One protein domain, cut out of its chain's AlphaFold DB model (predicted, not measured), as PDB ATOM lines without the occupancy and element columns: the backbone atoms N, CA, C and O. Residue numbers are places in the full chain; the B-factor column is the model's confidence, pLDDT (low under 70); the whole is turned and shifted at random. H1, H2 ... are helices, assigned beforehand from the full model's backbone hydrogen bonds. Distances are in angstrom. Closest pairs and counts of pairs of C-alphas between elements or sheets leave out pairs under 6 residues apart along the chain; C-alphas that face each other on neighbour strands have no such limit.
ATOM      1  N   THR A  20     -25.801  37.459 -39.031       97.31
ATOM      2  CA  THR A  20     -26.302  38.834 -39.121       97.31
ATOM      3  C   THR A  20     -26.589  39.208 -40.579       97.31
ATOM      4  O   THR A  20     -25.901  38.714 -41.481       97.31
ATOM      5  N   PRO A  21     -27.538  40.127 -40.843       97.62
ATOM      6  CA  PRO A  21     -27.826  40.589 -42.202       97.62
ATOM      7  C   PRO A  21     -26.579  41.075 -42.952       97.62
ATOM      8  O   PRO A  21     -26.347  40.684 -44.094       97.62
ATOM      9  N   SER A  22     -25.725  41.866 -42.294       97.88
ATOM     10  CA  SER A  22     -24.496  42.401 -42.889       97.88
ATOM     11  C   SER A  22     -23.506  41.303 -43.284       97.88
ATOM     12  O   SER A  22     -22.917  41.371 -44.364       97.88
ATOM     13  N   ASN A  23     -23.342  40.273 -42.449       97.25
ATOM     14  CA  ASN A  23     -22.444  39.154 -42.737       97.25
ATOM     15  C   ASN A  23     -22.946  38.317 -43.917       97.25
ATOM     16  O   ASN A  23     -22.170  38.006 -44.824       97.25
ATOM     17  N   LEU A  24     -24.243  38.005 -43.930       96.62
ATOM     18  CA  LEU A  24     -24.871  37.245 -45.009       96.62
ATOM     19  C   LEU A  24     -24.791  38.004 -46.336       96.62
ATOM     20  O   LEU A  24     -24.367  37.431 -47.342       96.62
ATOM     21  N   ALA A  25     -25.123  39.298 -46.339       97.56
ATOM     22  CA  ALA A  25     -25.074  40.135 -47.535       97.56
ATOM     23  C   ALA A  25     -23.646  40.246 -48.086       97.56
ATOM     24  O   ALA A  25     -23.420  40.015 -49.275       97.56
ATOM     25  N   LYS A  26     -22.667  40.529 -47.214       97.38
ATOM     26  CA  LYS A  26     -21.254  40.631 -47.597       97.38
ATOM     27  C   LYS A  26     -20.749  39.337 -48.231       97.38
ATOM     28  O   LYS A  26     -20.150  39.382 -49.303       97.38
ATOM     29  N   TYR A  27     -21.007  38.196 -47.599       96.62
ATOM     30  CA  TYR A  27     -20.541  36.906 -48.101       96.62
ATOM     31  C   TYR A  27     -21.256  36.481 -49.380       96.62
ATOM     32  O   TYR A  27     -20.622  35.978 -50.302       96.62
ATOM     33  N   THR A  28     -22.561  36.735 -49.477       95.94
ATOM     34  CA  THR A  28     -23.330  36.458 -50.696       95.94
ATOM     35  C   THR A  28     -22.775  37.254 -51.875       95.94
ATOM     36  O   THR A  28     -22.501  36.682 -52.929       95.94
ATOM     37  N   LEU A  29     -22.528  38.554 -51.685       97.38
ATOM     38  CA  LEU A  29     -21.910  39.399 -52.708       97.38
ATOM     39  C   LEU A  29     -20.505  38.924 -53.078       97.38
ATOM     40  O   LEU A  29     -20.166  38.909 -54.257       97.38
ATOM     41  N   GLU A  30     -19.698  38.524 -52.098       96.38
ATOM     42  CA  GLU A  30     -18.359  37.981 -52.336       96.38
ATOM     43  C   GLU A  30     -18.404  36.711 -53.198       96.38
ATOM     44  O   GLU A  30     -17.649  36.594 -54.161       96.38
ATOM     45  N   VAL A  31     -19.307  35.776 -52.887       96.44
ATOM     46  CA  VAL A  31     -19.461  34.524 -53.641       96.44
ATOM     47  C   VAL A  31     -19.953  34.792 -55.062       96.44
ATOM     48  O   VAL A  31     -19.411  34.217 -56.002       96.44
ATOM     49  N   ILE A  32     -20.933  35.682 -55.241       96.31
ATOM     50  CA  ILE A  32     -21.474  36.015 -56.569       96.31
ATOM     51  C   ILE A  32     -20.427  36.732 -57.431       96.31
ATOM     52  O   ILE A  32     -20.307  36.451 -58.621       96.31
ATOM     53  N   ARG A  33     -19.654  37.653 -56.844       97.69
ATOM     54  CA  ARG A  33     -18.662  38.464 -57.571       97.69
ATOM     55  C   ARG A  33     -17.342  37.742 -57.826       97.69
ATOM     56  O   ARG A  33     -16.532  38.249 -58.595       97.69
ATOM     57  N   ASN A  34     -17.111  36.588 -57.203       97.38
ATOM     58  CA  ASN A  34     -15.900  35.796 -57.381       97.38
ATOM     59  C   ASN A  34     -16.232  34.435 -58.027       97.38
ATOM     60  O   ASN A  34     -16.505  33.460 -57.317       97.38
ATOM     61  N   PRO A  35     -16.168  34.333 -59.371       96.06
ATOM     62  CA  PRO A  35     -16.475  33.101 -60.099       96.06
ATOM     63  C   PRO A  35     -15.632  31.898 -59.663       96.06
ATOM     64  O   PRO A  35     -16.137  30.775 -59.625       96.06
ATOM     65  N   SER A  36     -14.366  32.124 -59.299       96.75
ATOM     66  CA  SER A  36     -13.466  31.071 -58.816       96.75
ATOM     67  C   SER A  36     -13.952  30.499 -57.487       96.75
ATOM     68  O   SER A  36     -14.088  29.281 -57.361       96.75
ATOM     69  N   LYS A  37     -14.308  31.369 -56.532       95.06
ATOM     70  CA  LYS A  37     -14.866  30.965 -55.231       95.06
ATOM     71  C   LYS A  37     -16.192  30.224 -55.398       95.06
ATOM     72  O   LYS A  37     -16.396  29.175 -54.790       95.06
ATOM     73  N   TYR A  38     -17.080  30.725 -56.255       96.00
ATOM     74  CA  TYR A  38     -18.343  30.052 -56.561       96.00
ATOM     75  C   TYR A  38     -18.122  28.643 -57.130       96.00
ATOM     76  O   TYR A  38     -18.739  27.679 -56.669       96.00
ATOM     77  N   LYS A  39     -17.213  28.508 -58.104       97.00
ATOM     78  CA  LYS A  39     -16.884  27.217 -58.719       97.00
ATOM     79  C   LYS A  39     -16.303  26.242 -57.697       97.00
ATOM     80  O   LYS A  39     -16.721  25.088 -57.661       97.00
ATOM     81  N   GLU A  40     -15.395  26.702 -56.843       95.94
ATOM     82  CA  GLU A  40     -14.818  25.884 -55.777       95.94
ATOM     83  C   GLU A  40     -15.891  25.366 -54.807       95.94
ATOM     84  O   GLU A  40     -15.949  24.163 -54.527       95.94
ATOM     85  N   ILE A  41     -16.768  26.251 -54.322       95.38
ATOM     86  CA  ILE A  41     -17.880  25.880 -53.435       95.38
ATOM     87  C   ILE A  41     -18.767  24.833 -54.118       95.38
ATOM     88  O   ILE A  41     -19.066  23.793 -53.527       95.38
ATOM     89  N   LYS A  42     -19.140  25.065 -55.382       96.00
ATOM     90  CA  LYS A  42     -19.992  24.161 -56.164       96.00
ATOM     91  C   LYS A  42     -19.381  22.764 -56.306       96.00
ATOM     92  O   LYS A  42     -20.069  21.771 -56.068       96.00
ATOM     93  N   GLU A  43     -18.100  22.674 -56.657       96.00
ATOM     94  CA  GLU A  43     -17.415  21.387 -56.819       96.00
ATOM     95  C   GLU A  43     -17.256  20.642 -55.488       96.00
ATOM     96  O   GLU A  43     -17.471  19.429 -55.421       96.00
ATOM     97  N   ASN A  44     -16.939  21.348 -54.399       94.31
ATOM     98  CA  ASN A  44     -16.868  20.727 -53.077       94.31
ATOM     99  C   ASN A  44     -18.241  20.195 -52.627       94.31
ATOM    100  O   ASN A  44     -18.328  19.063 -52.150       94.31
ATOM    101  N   LEU A  45     -19.321  20.958 -52.831       93.56
ATOM    102  CA  LEU A  45     -20.684  20.514 -52.515       93.56
ATOM    103  C   LEU A  45     -21.113  19.303 -53.353       93.56
ATOM    104  O   LEU A  45     -21.755  18.393 -52.828       93.56
ATOM    105  N   LYS A  46     -20.706  19.234 -54.625       93.38
ATOM    106  CA  LYS A  46     -20.937  18.057 -55.474       93.38
ATOM    107  C   LYS A  46     -20.259  16.807 -54.900       93.38
ATOM    108  O   LYS A  46     -20.894  15.761 -54.819       93.38
ATOM    109  N   LYS A  47     -19.009  16.917 -54.438       90.00
ATOM    110  CA  LYS A  47     -18.288  15.805 -53.787       90.00
ATOM    111  C   LYS A  47     -18.955  15.367 -52.484       90.00
ATOM    112  O   LYS A  47     -19.071  14.171 -52.237       90.00
ATOM    113  N   ILE A  48     -19.422  16.320 -51.673       87.75
ATOM    114  CA  ILE A  48     -20.172  16.028 -50.442       87.75
ATOM    115  C   ILE A  48     -21.451  15.251 -50.770       87.75
ATOM    116  O   ILE A  48     -21.734  14.249 -50.122       87.75
ATOM    117  N   LYS A  49     -22.189  15.661 -51.808       85.38
ATOM    118  CA  LYS A  49     -23.403  14.964 -52.251       85.38
ATOM    119  C   LYS A  49     -23.140  13.501 -52.619       85.38
ATOM    120  O   LYS A  49     -23.965  12.653 -52.296       85.38
ATOM    121  N   GLU A  50     -22.018  13.198 -53.269       84.81
ATOM    122  CA  GLU A  50     -21.673  11.810 -53.607       84.81
ATOM    123  C   GLU A  50     -21.278  10.981 -52.375       84.81
ATOM    124  O   GLU A  50     -21.664   9.820 -52.293       84.81
ATOM    125  N   ARG A  51     -20.619  11.577 -51.366       78.69
ATOM    126  CA  ARG A  51     -20.336  10.900 -50.079       78.69
ATOM    127  C   ARG A  51     -21.597  10.510 -49.301       78.69
ATOM    128  O   ARG A  51     -21.527   9.659 -48.425       78.69
ATOM    129  N   LEU A  52     -22.733  11.141 -49.602       75.31
ATOM    130  CA  LEU A  52     -24.009  10.918 -48.920       75.31
ATOM    131  C   LEU A  52     -24.892   9.835 -49.579       75.31
ATOM    132  O   LEU A  52     -26.002   9.608 -49.098       75.31
ATOM    133  N   LYS A  53     -24.457   9.171 -50.662       76.69
ATOM    134  CA  LYS A  53     -25.211   8.085 -51.333       76.69
ATOM    135  C   LYS A  53     -24.620   6.692 -51.022       76.69
ATOM    136  O   LYS A  53     -23.394   6.619 -50.959       76.69
ATOM    137  N   PRO A  54     -25.412   5.585 -50.963       65.56
ATOM    138  CA  PRO A  54     -26.880   5.443 -51.101       65.56
ATOM    139  C   PRO A  54     -27.596   4.841 -49.857       65.56
ATOM    140  O   PRO A  54     -26.983   4.054 -49.154       65.56
ATOM    141  N   TYR A  55     -28.894   5.173 -49.666       56.31
ATOM    142  CA  TYR A  55     -29.859   4.754 -48.605       56.31
ATOM    143  C   TYR A  55     -29.339   4.775 -47.142       56.31
ATOM    144  O   TYR A  55     -28.185   4.500 -46.861       56.31
ATOM    145  N   HIS A  56     -30.174   5.175 -46.175       55.69
ATOM    146  CA  HIS A  56     -29.741   5.465 -44.789       55.69
ATOM    147  C   HIS A  56     -28.789   6.668 -44.650       55.69
ATOM    148  O   HIS A  56     -28.040   6.763 -43.686       55.69
ATOM    149  N   SER A  57     -28.808   7.628 -45.584       63.53
ATOM    150  CA  SER A  57     -27.930   8.811 -45.526       63.53
ATOM    151  C   SER A  57     -28.061   9.587 -44.213       63.53
ATOM    152  O   SER A  57     -27.060  10.091 -43.715       63.53
ATOM    153  N   LEU A  58     -29.256   9.636 -43.616       69.12
ATOM    154  CA  LEU A  58     -29.488  10.235 -42.301       69.12
ATOM    155  C   LEU A  58     -28.878   9.411 -41.159       69.12
ATOM    156  O   LEU A  58     -28.187   9.994 -40.333       69.12
ATOM    157  N   GLU A  59     -29.060   8.088 -41.126       71.44
ATOM    158  CA  GLU A  59     -28.461   7.212 -40.101       71.44
ATOM    159  C   GLU A  59     -26.940   7.147 -40.225       71.44
ATOM    160  O   GLU A  59     -26.240   7.271 -39.228       71.44
ATOM    161  N   ASN A  60     -26.406   7.065 -41.442       67.69
ATOM    162  CA  ASN A  60     -24.969   7.121 -41.699       67.69
ATOM    163  C   ASN A  60     -24.384   8.482 -41.312       67.69
ATOM    164  O   ASN A  60     -23.295   8.547 -40.745       67.69
ATOM    165  N   THR A  61     -25.113   9.573 -41.571       73.12
ATOM    166  CA  THR A  61     -24.706  10.911 -41.121       73.12
ATOM    167  C   THR A  61     -24.780  11.023 -39.598       73.12
ATOM    168  O   THR A  61     -23.869  11.581 -38.999       73.12
ATOM    169  N   ALA A  62     -25.811  10.472 -38.955       78.50
ATOM    170  CA  ALA A  62     -25.944  10.463 -37.501       78.50
ATOM    171  C   ALA A  62     -24.838   9.629 -36.833       78.50
ATOM    172  O   ALA A  62     -24.210  10.114 -35.900       78.50
ATOM    173  N   LEU A  63     -24.532   8.434 -37.353       76.25
ATOM    174  CA  LEU A  63     -23.411   7.592 -36.914       76.25
ATOM    175  C   LEU A  63     -22.064   8.294 -37.099       76.25
ATOM    176  O   LEU A  63     -21.204   8.230 -36.223       76.25
ATOM    177  N   PHE A  64     -21.875   8.973 -38.233       74.62
ATOM    178  CA  PHE A  64     -20.676   9.765 -38.495       74.62
ATOM    179  C   PHE A  64     -20.533  10.905 -37.480       74.62
ATOM    180  O   PHE A  64     -19.478  11.052 -36.874       74.62
ATOM    181  N   ILE A  65     -21.605  11.666 -37.247       76.25
ATOM    182  CA  ILE A  65     -21.621  12.749 -36.258       76.25
ATOM    183  C   ILE A  65     -21.373  12.199 -34.848       76.25
ATOM    184  O   ILE A  65     -20.578  12.782 -34.121       76.25
ATOM    185  N   GLY A  66     -21.993  11.077 -34.473       78.25
ATOM    186  CA  GLY A  66     -21.764  10.417 -33.186       78.25
ATOM    187  C   GLY A  66     -20.291  10.064 -32.974       78.25
ATOM    188  O   GLY A  66     -19.711  10.461 -31.968       78.25
ATOM    189  N   ARG A  67     -19.635   9.451 -33.973       78.75
ATOM    190  CA  ARG A  67     -18.188   9.167 -33.906       78.75
ATOM    191  C   ARG A  67     -17.334  10.418 -33.756       78.75
ATOM    192  O   ARG A  67     -16.437  10.427 -32.923       78.75
ATOM    193  N   GLU A  68     -17.587  11.446 -34.561       74.75
ATOM    194  CA  GLU A  68     -16.793  12.683 -34.531       74.75
ATOM    195  C   GLU A  68     -16.996  13.474 -33.228       74.75
ATOM    196  O   GLU A  68     -16.107  14.214 -32.807       74.75
ATOM    197  N   LEU A  69     -18.153  13.317 -32.576       76.56
ATOM    198  CA  LEU A  69     -18.486  13.982 -31.313       76.56
ATOM    199  C   LEU A  69     -18.251  13.110 -30.067       76.56
ATOM    200  O   LEU A  69     -18.402  13.618 -28.958       76.56
ATOM    201  N   GLY A  70     -17.869  11.839 -30.227       76.38
ATOM    202  CA  GLY A  70     -17.646  10.899 -29.122       76.38
ATOM    203  C   GLY A  70     -18.917  10.486 -28.370       76.38
ATOM    204  O   GLY A  70     -18.852  10.278 -27.158       76.38
TER     205      GLY A  70
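Overview. This is residues 20 to 70 of the 71 residues of a protein of Candidatus Omnitrophica bacterium (UniProt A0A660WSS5). Three helices make an open, angular U: H2 is the long base, H1 stands at one end of it and meets it at a corner, and H3 stands beyond the other end, on the same side of the base as H1, after a loop of residues 52 to 56. The space between the two arms is empty, and H3 touches neither of the other helices. The printed part has 51 residues with three named helices, in the order H1, H2, H3, and no named strand; the class is all helix. The whole is extended, with a radius of gyration of the C-alphas of 15.5 A, and only just elongated, with spans of 37 by 24 by 15 A.

Arrangement. H1, residues 21 to 33, comes first, and one residue, Asn 34, makes a tight link to H2, residues 35 to 51. H1 and H2 touch only at the corner by their link, and only just, with 3 pairs of C-alphas within 8 A. The closest C-alphas of the two are those of Val 31 and Tyr 38, 5.5 A apart. H1 touches H2 with residues 31 to 32 alone, and H2 touches H1 with residues 37 to 38 alone. The lines of H1 and H2 are about perpendicular, at 81 degrees, and their centres are 17.6 A apart. A tight link of 5 residues leads from H2 to H3, residues 57 to 69. H2 and H3 are apart, with no C-alpha of the one within 8 A of the other. H1 and H3 are apart by the same measure. In H1, H2 and H3 every O i to N i+4 pair is within hydrogen-bond range.

Along the chain. H1 runs from Pro 21, with its C-alpha at (-27.826, 40.589, -42.202), to Arg 33, and is 18.0 A long from first to last C-alpha. H2 runs from Pro 35, with its C-alpha at (-16.475, 33.101, -60.099), to Arg 51; with 17 residues and 24.7 A it is the longest helix. H3 runs from Ser 57 to Leu 69, whose C-alpha is at (-18.486, 13.982, -31.313), and measures 17.8 A.

Size, cuts and confidence. The two C-alphas farthest apart are those of Arg 33 and Gly 70, at 39.6 A. The C-alphas of the first and last printed residues, Thr 20 and Gly 70, are 30.9 A apart. The printed part has no cut, and neither link is long. Among the stretches that stand free are residues 20 to 29, of which 21 to 29 belong to H1, and residues 62 to 70, of which 62 to 69 belong to H3. The mean pLDDT of the printed part is 86.1; that of H1 is 97, that of H2 is 92 and that of H3 is 74. The model's confidence is low, under 70, at residues 54 to 58 and residue 60.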